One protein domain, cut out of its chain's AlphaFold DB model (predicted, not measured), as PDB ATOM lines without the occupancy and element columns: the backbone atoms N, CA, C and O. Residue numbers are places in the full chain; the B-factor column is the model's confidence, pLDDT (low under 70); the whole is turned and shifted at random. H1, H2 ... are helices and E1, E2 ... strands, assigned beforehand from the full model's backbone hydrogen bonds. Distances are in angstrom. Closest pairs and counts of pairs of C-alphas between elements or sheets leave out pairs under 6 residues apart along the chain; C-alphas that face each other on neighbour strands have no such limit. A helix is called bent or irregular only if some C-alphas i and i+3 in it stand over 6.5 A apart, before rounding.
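This is residues 84 to 183 of the 197 residues of an uncharacterized protein of Thermocrinis minervae (UniProt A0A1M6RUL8). One strongly twisted sheet of five strands forms the core, with H1 and H2 packed over one face and H5 over the other, making three layers. The three long strands E1, E2 and E3 form one side of the sheet and the short E4 and E5 the other; H3 only grazes the sheet, and H4, beyond E5, is joined to H5 by a long loop. The 100 printed residues include five helices and five strands, in the order E1, E2, E3, H1, E4, H2, H3, E5, H4, H5, and the class is mixed, helices and strands. The sheet is mixed, in the order E3, E2, E1, E4, E5. The whole is compact, with a radius of gyration of the C-alphas of 12.8 A, and its C-alphas span 39 by 30 by 26 A.

Strand E1, residues 84 to 91, begins at C-alpha 84 (18.852, -13.438, -33.988) and is 22.1 A long. E2, residues 94 to 101, measures 22.8 A, and E3, residues 104 to 109, measures 16.9 A. Helix H1, residues 110 to 121, begins at C-alpha 110 (3.782, -25.264, -35.828) and measures 17.4 A; it is irregular, with C-alphas 111 and 114 7.7 A apart. Strand E4 is residues 125 to 128, helix H2 131 to 138 and helix H3 142 to 147; H3 is irregular, but only just, with C-alphas 142 and 145 7.0 A apart. Strand E5 is residues 148 to 150 and helix H4 151 to 157. Helix H5, residues 170 to 181, measures 16.5 A and ends at C-alpha 181 (30.432, -17.070, -31.952).

E1, E2 and E3 form a meander, each strand the antiparallel neighbour of the one before, in two hairpins. Across E1 and E2, N 87 and O 98 are 3.0 A apart; across E2 and E3, N 99 and O 106 are 3.0 A apart. E1 is parallel to E4, at 34 degrees, with N 86 and O 127 at 2.8 A. E4 is parallel to E5, at 36 degrees, with N 149 and O 126 at 2.8 A. E3, H1, E4 is a split strand-helix-strand unit, two strands of one sheet that are not neighbours, with H1 between them along the chain and E2 and E1 between them in the sheet; E4, H2, H3, E5 is a strand-helix-strand unit, two parallel neighbour strands with helices between them along the chain. Both crossovers are right-handed. H1 is on the sheet at a height of 8.6 A, over E2 and, only just, E1 with 3 of its C-alphas; it runs along the strands, and the closest C-alphas of H1 and E2 are those of Gln 110 and Leu 95, 6.3 A. H2, on the same face, lies over E1 at a height of 6.7 A and runs across the strands, at 85 degrees to E1 on the local plane. H5, on the opposite face at a height of 8.5 A, runs along the strands, only just, at 29.9 degrees to E1 on the local plane; the closest C-alphas of H5 and E1 are those of Asn 170 and His 87, 6.1 A. H3 only grazes the sheet, with residues 144 to 147. H4 is not on the sheet; it and H5 only just touch, with 3 pairs of C-alphas within 8 A, H5 with residues 177 to 181 alone, the closest being Val 151 and Ile 177 at 7.1 A. In H4 and H5 every O i to N i+4 pair is within hydrogen-bond range; in H1 6 of 8 are, in H2 2 of 4 and in H3 0 of 2, with 2 of 3 O i to N i+3 pairs in H3.

The two C-alphas farthest apart are those of Thr 111 and Gly 159, 39.4 A. The printed part has no cut. The link from H4 to H5, residues 158 to 169, is long; the other links are tight. Mean pLDDT of the printed part is 92.3, and no printed residue is under 70.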
ATOM      1  N   VAL A  84      19.649 -12.457 -34.726       96.50
ATOM      2  CA  VAL A  84      18.852 -13.438 -33.988       96.50
ATOM      3  C   VAL A  84      19.457 -14.818 -34.207       96.50
ATOM      4  O   VAL A  84      19.839 -15.138 -35.330       96.50
ATOM      5  N   ILE A  85      19.567 -15.634 -33.159       97.44
ATOM      6  CA  ILE A  85      19.977 -17.038 -33.319       97.44
ATOM      7  C   ILE A  85      18.720 -17.867 -33.507       97.44
ATOM      8  O   ILE A  85      17.788 -17.736 -32.720       97.44
ATOM      9  N   TYR A  86      18.705 -18.713 -34.525       97.38
ATOM     10  CA  TYR A  86      17.619 -19.617 -34.851       97.38
ATOM     11  C   TYR A  86      18.090 -21.070 -34.756       97.38
ATOM     12  O   TYR A  86      19.151 -21.443 -35.266       97.38
ATOM     13  N   HIS A  87      17.267 -21.901 -34.124       97.00
ATOM     14  CA  HIS A  87      17.412 -23.349 -34.138       97.00
ATOM     15  C   HIS A  87      16.033 -24.010 -34.145       97.00
ATOM     16  O   HIS A  87      15.033 -23.385 -33.790       97.00
ATOM     17  N   ALA A  88      15.966 -25.269 -34.556       94.88
ATOM     18  CA  ALA A  88      14.741 -26.040 -34.472       94.88
ATOM     19  C   ALA A  88      15.048 -27.525 -34.330       94.88
ATOM     20  O   ALA A  88      15.993 -28.039 -34.931       94.88
ATOM     21  N   VAL A  89      14.203 -28.203 -33.561       94.38
ATOM     22  CA  VAL A  89      14.288 -29.638 -33.291       94.38
ATOM     23  C   VAL A  89      12.916 -30.279 -33.445       94.38
ATOM     24  O   VAL A  89      11.884 -29.606 -33.368       94.38
ATOM     25  N   PHE A  90      12.900 -31.594 -33.637       91.38
ATOM     26  CA  PHE A  90      11.678 -32.382 -33.543       91.38
ATOM     27  C   PHE A  90      11.514 -32.927 -32.124       91.38
ATOM     28  O   PHE A  90      12.403 -33.596 -31.600       91.38
ATOM     29  N   ASP A  91      10.361 -32.653 -31.523       88.94
ATOM     30  CA  ASP A  91       9.869 -33.315 -30.317       88.94
ATOM     31  C   ASP A  91       8.781 -34.316 -30.737       88.94
ATOM     32  O   ASP A  91       7.626 -33.953 -30.987       88.94
ATOM     33  N   GLY A  92       9.187 -35.573 -30.940       88.50
ATOM     34  CA  GLY A  92       8.365 -36.577 -31.622       88.50
ATOM     35  C   GLY A  92       8.054 -36.149 -33.059       88.50
ATOM     36  O   GLY A  92       8.961 -35.879 -33.840       88.50
ATOM     37  N   ASP A  93       6.767 -36.037 -33.392       87.44
ATOM     38  CA  ASP A  93       6.307 -35.607 -34.723       87.44
ATOM     39  C   ASP A  93       6.152 -34.078 -34.843       87.44
ATOM     40  O   ASP A  93       5.711 -33.557 -35.873       87.44
ATOM     41  N   ARG A  94       6.465 -33.330 -33.778       90.31
ATOM     42  CA  ARG A  94       6.231 -31.888 -33.706       90.31
ATOM     43  C   ARG A  94       7.529 -31.114 -33.886       90.31
ATOM     44  O   ARG A  94       8.457 -31.260 -33.101       90.31
ATOM     45  N   LEU A  95       7.547 -30.202 -34.855       91.06
ATOM     46  CA  LEU A  95       8.612 -29.207 -34.958       91.06
ATOM     47  C   LEU A  95       8.479 -28.175 -33.827       91.06
ATOM     48  O   LEU A  95       7.432 -27.526 -33.690       91.06
ATOM     49  N   VAL A  96       9.553 -28.010 -33.060       95.12
ATOM     50  CA  VAL A  96       9.719 -26.965 -32.049       95.12
ATOM     51  C   VAL A  96      10.903 -26.099 -32.461       95.12
ATOM     52  O   VAL A  96      12.060 -26.510 -32.377       95.12
ATOM     53  N   ALA A  97      10.605 -24.892 -32.922       95.94
ATOM     54  CA  ALA A  97      11.593 -23.894 -33.291       95.94
ATOM     55  C   ALA A  97      11.884 -22.968 -32.111       95.94
ATOM     56  O   ALA A  97      11.014 -22.715 -31.283       95.94
ATOM     57  N   ALA A  98      13.089 -22.424 -32.046       97.31
ATOM     58  CA  ALA A  98      13.467 -21.444 -31.049       97.31
ATOM     59  C   ALA A  98      14.256 -20.306 -31.678       97.31
ATOM     60  O   ALA A  98      15.053 -20.509 -32.601       97.31
ATOM     61  N   ILE A  99      14.059 -19.110 -31.130       97.69
ATOM     62  CA  ILE A  99      14.918 -17.966 -31.409       97.69
ATOM     63  C   ILE A  99      15.495 -17.391 -30.124       97.69
ATOM     64  O   ILE A  99      14.806 -17.305 -29.106       97.69
ATOM     65  N   LYS A 100      16.754 -16.962 -30.181       97.56
ATOM     66  CA  LYS A 100      17.399 -16.156 -29.143       97.56
ATOM     67  C   LYS A 100      17.481 -14.715 -29.608       97.56
ATOM     68  O   LYS A 100      18.118 -14.420 -30.620       97.56
ATOM     69  N   THR A 101      16.905 -13.824 -28.816       95.44
ATOM     70  CA  THR A 101      17.098 -12.376 -28.923       95.44
ATOM     71  C   THR A 101      17.730 -11.849 -27.634       95.44
ATOM     72  O   THR A 101      18.005 -12.612 -26.697       95.44
ATOM     73  N   GLU A 102      17.939 -10.538 -27.536       90.75
ATOM     74  CA  GLU A 102      18.338  -9.885 -26.282       90.75
ATOM     75  C   GLU A 102      17.351 -10.155 -25.132       90.75
ATOM     76  O   GLU A 102      17.756 -10.205 -23.974       90.75
ATOM     77  N   GLN A 103      16.071 -10.401 -25.440       91.56
ATOM     78  CA  GLN A 103      15.024 -10.665 -24.444       91.56
ATOM     79  C   GLN A 103      15.080 -12.088 -23.867       91.56
ATOM     80  O   GLN A 103      14.449 -12.362 -22.847       91.56
ATOM     81  N   GLY A 104      15.836 -12.994 -24.493       95.38
ATOM     82  CA  GLY A 104      15.957 -14.391 -24.080       95.38
ATOM     83  C   GLY A 104      15.645 -15.370 -25.206       95.38
ATOM     84  O   GLY A 104      15.627 -15.002 -26.382       95.38
ATOM     85  N   ILE A 105      15.464 -16.638 -24.830       96.88
ATOM     86  CA  ILE A 105      15.071 -17.715 -25.744       96.88
ATOM     87  C   ILE A 105      13.552 -17.824 -25.730       96.88
ATOM     88  O   ILE A 105      12.953 -17.987 -24.666       96.88
ATOM     89  N   GLU A 106      12.952 -17.775 -26.910       97.00
ATOM     90  CA  GLU A 106      11.527 -17.989 -27.125       97.00
ATOM     91  C   GLU A 106      11.327 -19.222 -28.009       97.00
ATOM     92  O   GLU A 106      12.011 -19.371 -29.021       97.00
ATOM     93  N   GLU A 107      10.380 -20.085 -27.640       96.25
ATOM     94  CA  GLU A 107      10.044 -21.297 -28.390       96.25
ATOM     95  C   GLU A 107       8.705 -21.154 -29.113       96.25
ATOM     96  O   GLU A 107       7.744 -20.565 -28.613       96.25
ATOM     97  N   TYR A 108       8.651 -21.734 -30.303       95.31
ATOM     98  CA  TYR A 108       7.542 -21.673 -31.230       95.31
ATOM     99  C   TYR A 108       7.260 -23.066 -31.751       95.31
ATOM    100  O   TYR A 108       8.139 -23.898 -31.965       95.31
ATOM    101  N   VAL A 109       5.988 -23.313 -31.970       92.31
ATOM    102  CA  VAL A 109       5.461 -24.589 -32.433       92.31
ATOM    103  C   VAL A 109       4.773 -24.344 -33.764       92.31
ATOM    104  O   VAL A 109       4.541 -23.194 -34.117       92.31
ATOM    105  N   GLN A 110       4.396 -25.394 -34.494       84.06
ATOM    106  CA  GLN A 110       3.782 -25.264 -35.828       84.06
ATOM    107  C   GLN A 110       2.712 -24.159 -35.949       84.06
ATOM    108  O   GLN A 110       2.701 -23.431 -36.934       84.06
ATOM    109  N   THR A 111       1.856 -23.976 -34.938       86.50
ATOM    110  CA  THR A 111       0.788 -22.959 -34.946       86.50
ATOM    111  C   THR A 111       1.262 -21.518 -34.731       86.50
ATOM    112  O   THR A 111       0.472 -20.602 -34.919       86.50
ATOM    113  N   THR A 112       2.505 -21.299 -34.296       91.75
ATOM    114  CA  THR A 112       3.082 -19.976 -33.991       91.75
ATOM    115  C   THR A 112       4.350 -19.666 -34.799       91.75
ATOM    116  O   THR A 112       5.006 -18.657 -34.548       91.75
ATOM    117  N   LEU A 113       4.692 -20.491 -35.798       90.44
ATOM    118  CA  LEU A 113       5.869 -20.276 -36.654       90.44
ATOM    119  C   LEU A 113       5.803 -18.963 -37.442       90.44
ATOM    120  O   LEU A 113       6.823 -18.301 -37.605       90.44
ATOM    121  N   GLU A 114       4.622 -18.545 -37.897       90.81
ATOM    122  CA  GLU A 114       4.478 -17.267 -38.607       90.81
ATOM    123  C   GLU A 114       4.848 -16.067 -37.727       90.81
ATOM    124  O   GLU A 114       5.464 -15.111 -38.198       90.81
ATOM    125  N   ASP A 115       4.517 -16.112 -36.436       93.25
ATOM    126  CA  ASP A 115       4.856 -15.036 -35.503       93.25
ATOM    127  C   ASP A 115       6.358 -15.002 -35.212       93.25
ATOM    128  O   ASP A 115       6.951 -13.923 -35.131       93.25
ATOM    129  N   MET A 116       6.996 -16.173 -35.145       95.25
ATOM    130  CA  MET A 116       8.452 -16.277 -35.107       95.25
ATOM    131  C   MET A 116       9.083 -15.650 -36.351       95.25
ATOM    132  O   MET A 116      10.015 -14.859 -36.227       95.25
ATOM    133  N   ILE A 117       8.572 -15.956 -37.545       94.12
ATOM    134  CA  ILE A 117       9.107 -15.431 -38.808       94.12
ATOM    135  C   ILE A 117       8.980 -13.913 -38.865       94.12
ATOM    136  O   ILE A 117       9.952 -13.247 -39.214       94.12
ATOM    137  N   LYS A 118       7.844 -13.339 -38.449       93.69
ATOM    138  CA  LYS A 118       7.690 -11.874 -38.346       93.69
ATOM    139  C   LYS A 118       8.755 -11.259 -37.438       93.69
ATOM    140  O   LYS A 118       9.299 -10.207 -37.769       93.69
ATOM    141  N   LYS A 119       9.082 -11.915 -36.318       94.69
ATOM    142  CA  LYS A 119      10.167 -11.471 -35.433       94.69
ATOM    143  C   LYS A 119      11.526 -11.588 -36.113       94.69
ATOM    144  O   LYS A 119      12.235 -10.591 -36.190       94.69
ATOM    145  N   ILE A 120      11.872 -12.754 -36.659       94.44
ATOM    146  CA  ILE A 120      13.138 -12.982 -37.376       94.44
ATOM    147  C   ILE A 120      13.320 -11.974 -38.517       94.44
ATOM    148  O   ILE A 120      14.411 -11.435 -38.690       94.44
ATOM    149  N   ALA A 121      12.262 -11.667 -39.271       92.31
ATOM    150  CA  ALA A 121      12.307 -10.748 -40.405       92.31
ATOM    151  C   ALA A 121      12.759  -9.330 -40.019       92.31
ATOM    152  O   ALA A 121      13.336  -8.637 -40.857       92.31
ATOM    153  N   SER A 122      12.554  -8.923 -38.762       92.31
ATOM    154  CA  SER A 122      12.996  -7.622 -38.251       92.31
ATOM    155  C   SER A 122      14.508  -7.541 -37.994       92.31
ATOM    156  O   SER A 122      15.048  -6.443 -37.879       92.31
ATOM    157  N   TYR A 123      15.203  -8.682 -37.945       92.94
ATOM    158  CA  TYR A 123      16.651  -8.734 -37.775       92.94
ATOM    159  C   TYR A 123      17.369  -8.707 -39.135       92.94
ATOM    160  O   TYR A 123      16.907  -9.336 -40.097       92.94
ATOM    161  N   PRO A 124      18.512  -8.003 -39.236       90.19
ATOM    162  CA  PRO A 124      19.306  -7.953 -40.461       90.19
ATOM    163  C   PRO A 124      20.144  -9.225 -40.670       90.19
ATOM    164  O   PRO A 124      20.507  -9.533 -41.803       90.19
ATOM    165  N   ARG A 125      20.419  -9.997 -39.608       92.50
ATOM    166  CA  ARG A 125      21.149 -11.269 -39.682       92.50
ATOM    167  C   ARG A 125      20.468 -12.356 -38.848       92.50
ATOM    168  O   ARG A 125      20.001 -12.103 -37.737       92.50
ATOM    169  N   VAL A 126      20.444 -13.571 -39.385       95.00
ATOM    170  CA  VAL A 126      19.952 -14.781 -38.724       95.00
ATOM    171  C   VAL A 126      21.109 -15.758 -38.597       95.00
ATOM    172  O   VAL A 126      21.644 -16.227 -39.598       95.00
ATOM    173  N   VAL A 127      21.507 -16.063 -37.370       96.00
ATOM    174  CA  VAL A 127      22.539 -17.056 -37.082       96.00
ATOM    175  C   VAL A 127      21.875 -18.417 -36.951       96.00
ATOM    176  O   VAL A 127      20.982 -18.590 -36.127       96.00
ATOM    177  N   ALA A 128      22.331 -19.394 -37.720       96.44
ATOM    178  CA  ALA A 128      21.914 -20.783 -37.585       96.44
ATOM    179  C   ALA A 128      23.142 -21.694 -37.545       96.44
ATOM    180  O   ALA A 128      24.211 -21.346 -38.052       96.44
ATOM    181  N   PHE A 129      23.009 -22.875 -36.939       95.50
ATOM    182  CA  PHE A 129      24.138 -23.800 -36.860       95.50
ATOM    183  C   PHE A 129      24.529 -24.348 -38.241       95.50
ATOM    184  O   PHE A 129      25.680 -24.230 -38.665       95.50
ATOM    185  N   SER A 130      23.563 -24.917 -38.958       93.81
ATOM    186  CA  SER A 130      23.714 -25.459 -40.310       93.81
ATOM    187  C   SER A 130      22.498 -25.103 -41.160       93.81
ATOM    188  O   SER A 130      21.503 -24.576 -40.661       93.81
ATOM    189  N   TYR A 131      22.581 -25.390 -42.458       92.56
ATOM    190  CA  TYR A 131      21.459 -25.177 -43.364       92.56
ATOM    191  C   TYR A 131      20.280 -26.114 -43.068       92.56
ATOM    192  O   TYR A 131      19.135 -25.751 -43.315       92.56
ATOM    193  N   ASP A 132      20.544 -27.285 -42.481       91.81
ATOM    194  CA  ASP A 132      19.539 -28.326 -42.244       91.81
ATOM    195  C   ASP A 132      18.369 -27.803 -41.413       91.81
ATOM    196  O   ASP A 132      17.214 -27.980 -41.789       91.81
ATOM    197  N   VAL A 133      18.653 -27.069 -40.334       91.69
ATOM    198  CA  VAL A 133      17.597 -26.505 -39.481       91.69
ATOM    199  C   VAL A 133      16.839 -25.371 -40.168       91.69
ATOM    200  O   VAL A 133      15.657 -25.180 -39.908       91.69
ATOM    201  N   VAL A 134      17.491 -24.638 -41.074       92.62
ATOM    202  CA  VAL A 134      16.870 -23.540 -41.834       92.62
ATOM    203  C   VAL A 134      15.836 -24.068 -42.822       92.62
ATOM    204  O   VAL A 134      14.813 -23.416 -43.044       92.62
ATOM    205  N   THR A 135      16.049 -25.269 -43.372       91.75
ATOM    206  CA  THR A 135      15.108 -25.875 -44.326       91.75
ATOM    207  C   THR A 135      13.687 -25.983 -43.769       91.75
ATOM    208  O   THR A 135      12.732 -25.823 -44.522       91.75
ATOM    209  N   TYR A 136      13.533 -26.136 -42.451       90.25
ATOM    210  CA  TYR A 136      12.229 -26.263 -41.797       90.25
ATOM    211  C   TYR A 136      11.354 -25.008 -41.863       90.25
ATOM    212  O   TYR A 136      10.144 -25.103 -41.665       90.25
ATOM    213  N   ILE A 137      11.939 -23.836 -42.118       89.94
ATOM    214  CA  ILE A 137      11.201 -22.567 -42.233       89.94
ATOM    215  C   ILE A 137      11.300 -21.948 -43.622       89.94
ATOM    216  O   ILE A 137      10.660 -20.928 -43.871       89.94
ATOM    217  N   LYS A 138      12.060 -22.559 -44.535       90.12
ATOM    218  CA  LYS A 138      12.342 -21.992 -45.857       90.12
ATOM    219  C   LYS A 138      11.085 -21.825 -46.713       90.12
ATOM    220  O   LYS A 138      10.949 -20.816 -47.395       90.12
ATOM    221  N   ASP A 139      10.142 -22.758 -46.615       86.88
ATOM    222  CA  ASP A 139       8.874 -22.686 -47.354       86.88
ATOM    223  C   ASP A 139       7.995 -21.504 -46.916       86.88
ATOM    224  O   ASP A 139       7.174 -21.016 -47.690       86.88
ATOM    225  N   ILE A 140       8.166 -21.031 -45.677       88.62
ATOM    226  CA  ILE A 140       7.370 -19.945 -45.089       88.62
ATOM    227  C   ILE A 140       8.146 -18.619 -45.121       88.62
ATOM    228  O   ILE A 140       7.546 -17.550 -45.219       88.62
ATOM    229  N   TYR A 141       9.481 -18.669 -45.078       91.75
ATOM    230  CA  TYR A 141      10.357 -17.505 -45.174       91.75
ATOM    231  C   TYR A 141      11.480 -17.714 -46.208       91.75
ATOM    232  O   TYR A 141      12.632 -17.939 -45.830       91.75
ATOM    233  N   PRO A 142      11.170 -17.613 -47.515       88.81
ATOM    234  CA  PRO A 142      12.136 -17.874 -48.585       88.81
ATOM    235  C   PRO A 142      13.345 -16.930 -48.568       88.81
ATOM    236  O   PRO A 142      14.463 -17.350 -48.858       88.81
ATOM    237  N   ASP A 143      13.138 -15.673 -48.171       88.81
ATOM    238  CA  ASP A 143      14.174 -14.633 -48.191       88.81
ATOM    239  C   ASP A 143      15.226 -14.795 -47.082       88.81
ATOM    240  O   ASP A 143      16.198 -14.035 -47.040       88.81
ATOM    241  N   ILE A 144      15.067 -15.776 -46.183       91.88
ATOM    242  CA  ILE A 144      16.002 -16.012 -45.080       91.88
ATOM    243  C   ILE A 144      17.440 -16.209 -45.562       91.88
ATOM    244  O   ILE A 144      18.353 -15.741 -44.887       91.88
ATOM    245  N   ASP A 145      17.638 -16.822 -46.737       88.81
ATOM    246  CA  ASP A 145      18.955 -17.097 -47.326       88.81
ATOM    247  C   ASP A 145      19.823 -15.826 -47.389       88.81
ATOM    248  O   ASP A 145      21.004 -15.858 -47.051       88.81
ATOM    249  N   SER A 146      19.206 -14.679 -47.697       86.12
ATOM    250  CA  SER A 146      19.854 -13.360 -47.757       86.12
ATOM    251  C   SER A 146      20.234 -12.767 -46.396       86.12
ATOM    252  O   SER A 146      20.663 -11.621 -46.322       86.12
ATOM    253  N   LYS A 147      20.042 -13.499 -45.297       90.81
ATOM    254  CA  LYS A 147      20.357 -13.059 -43.930       90.81
ATOM    255  C   LYS A 147      21.140 -14.100 -43.140       90.81
ATOM    256  O   LYS A 147      21.482 -13.832 -41.988       90.81
ATOM    257  N   LEU A 148      21.403 -15.276 -43.708       91.88
ATOM    258  CA  LEU A 148      21.971 -16.400 -42.971       91.88
ATOM    259  C   LEU A 148      23.458 -16.222 -42.685       91.88
ATOM    260  O   LEU A 148      24.280 -16.087 -43.584       91.88
ATOM    261  N   TYR A 149      23.807 -16.363 -41.415       92.25
ATOM    262  CA  TYR A 149      25.156 -16.651 -40.965       92.25
ATOM    263  C   TYR A 149      25.185 -18.093 -40.447       92.25
ATOM    264  O   TYR A 149      24.482 -18.426 -39.490       92.25
ATOM    265  N   LEU A 150      25.975 -18.962 -41.082       93.31
ATOM    266  CA  LEU A 150      26.031 -20.388 -40.750       93.31
ATOM    267  C   LEU A 150      27.293 -20.723 -39.951       93.31
ATOM    268  O   LEU A 150      28.395 -20.719 -40.497       93.31
ATOM    269  N   VAL A 151      27.127 -21.086 -38.680       94.06
ATOM    270  CA  VAL A 151      28.234 -21.383 -37.748       94.06
ATOM    271  C   VAL A 151      29.120 -22.518 -38.267       94.06
ATOM    272  O   VAL A 151      30.339 -22.382 -38.320       94.06
ATOM    273  N   SER A 152      28.519 -23.626 -38.710       93.25
ATOM    274  CA  SER A 152      29.244 -24.783 -39.260       93.25
ATOM    275  C   SER A 152      30.092 -24.427 -40.484       93.25
ATOM    276  O   SER A 152      31.207 -24.924 -40.635       93.25
ATOM    277  N   LYS A 153      29.598 -23.534 -41.348       89.94
ATOM    278  CA  LYS A 153      30.333 -23.065 -42.528       89.94
ATOM    279  C   LYS A 153      31.562 -22.254 -42.128       89.94
ATOM    280  O   LYS A 153      32.626 -22.432 -42.713       89.94
ATOM    281  N   GLU A 154      31.420 -21.389 -41.134       88.25
ATOM    282  CA  GLU A 154      32.510 -20.542 -40.650       88.25
ATOM    283  C   GLU A 154      33.579 -21.355 -39.908       88.25
ATOM    284  O   GLU A 154      34.767 -21.159 -40.157       88.25
ATOM    285  N   LEU A 155      33.182 -22.348 -39.106       89.69
ATOM    286  CA  LEU A 155      34.117 -23.308 -38.505       89.69
ATOM    287  C   LEU A 155      34.922 -24.064 -39.572       89.69
ATOM    288  O   LEU A 155      36.149 -24.112 -39.491       89.69
ATOM    289  N   ASN A 156      34.250 -24.580 -40.609       88.06
ATOM    290  CA  ASN A 156      34.905 -25.296 -41.707       88.06
ATOM    291  C   ASN A 156      35.936 -24.429 -42.443       88.06
ATOM    292  O   ASN A 156      37.036 -24.897 -42.729       88.06
ATOM    293  N   LYS A 157      35.613 -23.159 -42.724       82.31
ATOM    294  CA  LYS A 157      36.543 -22.224 -43.384       82.31
ATOM    295  C   LYS A 157      37.805 -21.962 -42.568       82.31
ATOM    296  O   LYS A 157      38.859 -21.717 -43.139       82.31
ATOM    297  N   LEU A 158      37.694 -22.007 -41.245       82.94
ATOM    298  CA  LEU A 158      38.822 -21.833 -40.334       82.94
ATOM    299  C   LEU A 158      39.562 -23.147 -40.044       82.94
ATOM    300  O   LEU A 158      40.503 -23.149 -39.253       82.94
ATOM    301  N   GLY A 159      39.141 -24.265 -40.646       84.62
ATOM    302  CA  GLY A 159      39.697 -25.589 -40.362       84.62
ATOM    303  C   GLY A 159      39.443 -26.059 -38.926       84.62
ATOM    304  O   GLY A 159      40.212 -26.867 -38.403       84.62
ATOM    305  N   LEU A 160      38.404 -25.534 -38.271       87.94
ATOM    306  CA  LEU A 160      38.018 -25.899 -36.910       87.94
ATOM    307  C   LEU A 160      37.073 -27.103 -36.918       87.94
ATOM    308  O   LEU A 160      36.304 -27.310 -37.855       87.94
ATOM    309  N   GLU A 161      37.110 -27.887 -35.841       91.50
ATOM    310  CA  GLU A 161      36.191 -29.009 -35.654       91.50
ATOM    311  C   GLU A 161      34.742 -28.508 -35.566       91.50
ATOM    312  O   GLU A 161      34.425 -27.614 -34.777       91.50
ATOM    313  N   VAL A 162      33.859 -29.098 -36.377       93.62
ATOM    314  CA  VAL A 162      32.421 -28.819 -36.340       93.62
ATOM    315  C   VAL A 162      31.771 -29.771 -35.335       93.62
ATOM    316  O   VAL A 162      31.709 -30.973 -35.605       93.62
ATOM    317  N   PRO A 163      31.281 -29.280 -34.182       93.38
ATOM    318  CA  PRO A 163      30.624 -30.138 -33.207       93.38
ATOM    319  C   PRO A 163      29.290 -30.662 -33.751       93.38
ATOM    320  O   PRO A 163      28.651 -30.025 -34.588       93.38
ATOM    321  N   SER A 164      28.830 -31.806 -33.245       91.00
ATOM    322  CA  SER A 164      27.471 -32.266 -33.538       91.00
ATOM    323  C   SER A 164      26.451 -31.506 -32.689       91.00
ATOM    324  O   SER A 164      26.638 -31.342 -31.483       91.00
ATOM    325  N   VAL A 165      25.359 -31.077 -33.324       91.06
ATOM    326  CA  VAL A 165      24.162 -30.542 -32.650       91.06
ATOM    327  C   VAL A 165      23.043 -31.577 -32.530       91.06
ATOM    328  O   VAL A 165      21.979 -31.282 -31.993       91.06
ATOM    329  N   GLU A 166      23.264 -32.792 -33.030       88.94
ATOM    330  CA  GLU A 166      22.273 -33.862 -32.986       88.94
ATOM    331  C   GLU A 166      21.940 -34.243 -31.537       88.94
ATOM    332  O   GLU A 166      22.823 -34.435 -30.700       88.94
ATOM    333  N   GLY A 167      20.645 -34.340 -31.230       88.88
ATOM    334  CA  GLY A 167      20.160 -34.684 -29.892       88.88
ATOM    335  C   GLY A 167      20.248 -33.556 -28.858       88.88
ATOM    336  O   GLY A 167      19.827 -33.759 -27.718       88.88
ATOM    337  N   LEU A 168      20.751 -32.371 -29.222       94.50
ATOM    338  CA  LEU A 168      20.680 -31.197 -28.356       94.50
ATOM    339  C   LEU A 168      19.258 -30.629 -28.341       94.50
ATOM    340  O   LEU A 168      18.586 -30.558 -29.366       94.50
ATOM    341  N   SER A 169      18.808 -30.172 -27.173       95.38
ATOM    342  CA  SER A 169      17.622 -29.315 -27.092       95.38
ATOM    343  C   SER A 169      17.887 -27.950 -27.740       95.38
ATOM    344  O   SER A 169      19.036 -27.510 -27.823       95.38
ATOM    345  N   ASN A 170      16.821 -27.228 -28.103       95.94
ATOM    346  CA  ASN A 170      16.917 -25.862 -28.630       95.94
ATOM    347  C   ASN A 170      17.811 -24.956 -27.775       95.94
ATOM    348  O   ASN A 170      18.671 -24.253 -28.300       95.94
ATOM    349  N   ARG A 171      17.647 -25.008 -26.449       96.25
ATOM    350  CA  ARG A 171      18.463 -24.229 -25.516       96.25
ATOM    351  C   ARG A 171      19.943 -24.608 -25.588       96.25
ATOM    352  O   ARG A 171      20.772 -23.719 -25.722       96.25
ATOM    353  N   GLN A 172      20.268 -25.899 -25.538       96.44
ATOM    354  CA  GLN A 172      21.660 -26.363 -25.591       96.44
ATOM    355  C   GLN A 172      22.331 -26.019 -26.925       96.44
ATOM    356  O   GLN A 172      23.494 -25.628 -26.944       96.44
ATOM    357  N   ALA A 173      21.602 -26.142 -28.037       96.56
ATOM    358  CA  ALA A 173      22.107 -25.769 -29.351       96.56
ATOM    359  C   ALA A 173      22.359 -24.257 -29.455       96.56
ATOM    360  O   ALA A 173      23.397 -23.850 -29.969       96.56
ATOM    361  N   ILE A 174      21.454 -23.424 -28.929       96.94
ATOM    362  CA  ILE A 174      21.631 -21.965 -28.875       96.94
ATOM    363  C   ILE A 174      22.845 -21.591 -28.016       96.94
ATOM    364  O   ILE A 174      23.681 -20.819 -28.474       96.94
ATOM    365  N   GLU A 175      22.979 -22.165 -26.820       96.12
ATOM    366  CA  GLU A 175      24.117 -21.903 -25.924       96.12
ATOM    367  C   GLU A 175      25.451 -22.325 -26.569       96.12
ATOM    368  O   GLU A 175      26.455 -21.615 -26.471       96.12
ATOM    369  N   LEU A 176      25.465 -23.453 -27.291       95.81
ATOM    370  CA  LEU A 176      26.622 -23.881 -28.077       95.81
ATOM    371  C   LEU A 176      26.941 -22.886 -29.199       95.81
ATOM    372  O   LEU A 176      28.104 -22.525 -29.371       95.81
ATOM    373  N   ILE A 177      25.933 -22.429 -29.951       96.12
ATOM    374  CA  ILE A 177      26.113 -21.409 -30.992       96.12
ATOM    375  C   ILE A 177      26.723 -20.141 -30.387       96.12
ATOM    376  O   ILE A 177      27.734 -19.674 -30.901       96.12
ATOM    377  N   GLU A 178      26.171 -19.619 -29.287       94.69
ATOM    378  CA  GLU A 178      26.693 -18.426 -28.601       94.69
ATOM    379  C   GLU A 178      28.171 -18.600 -28.218       94.69
ATOM    380  O   GLU A 178      28.993 -17.743 -28.539       94.69
ATOM    381  N   SER A 179      28.539 -19.744 -27.631       94.44
ATOM    382  CA  SER A 179      29.935 -20.034 -27.273       94.44
ATOM    383  C   SER A 179      30.871 -20.117 -28.485       94.44
ATOM    384  O   SER A 179      32.045 -19.747 -28.394       94.44
ATOM    385  N   LEU A 180      30.385 -20.613 -29.624       93.94
ATOM    386  CA  LEU A 180      31.173 -20.688 -30.854       93.94
ATOM    387  C   LEU A 180      31.357 -19.308 -31.487       93.94
ATOM    388  O   LEU A 180      32.439 -19.031 -31.999       93.94
ATOM    389  N   LEU A 181      30.353 -18.429 -31.410       90.88
ATOM    390  CA  LEU A 181      30.432 -17.070 -31.952       90.88
ATOM    391  C   LEU A 181      31.571 -16.244 -31.337       90.88
ATOM    392  O   LEU A 181      32.132 -15.402 -32.028       90.88
ATOM    393  N   GLU A 182      31.978 -16.515 -30.093       85.69
ATOM    394  CA  GLU A 182      33.139 -15.860 -29.463       85.69
ATOM    395  C   GLU A 182      34.475 -16.193 -30.149       85.69
ATOM    396  O   GLU A 182      35.445 -15.443 -30.035       85.69
ATOM    397  N   LYS A 183      34.544 -17.337 -30.837       82.50
ATOM    398  CA  LYS A 183      35.743 -17.842 -31.529       82.50
ATOM    399  C   LYS A 183      35.671 -17.642 -33.038       82.50
ATOM    400  O   LYS A 183      36.650 -17.903 -33.737       82.50
TER     401      LYS A 183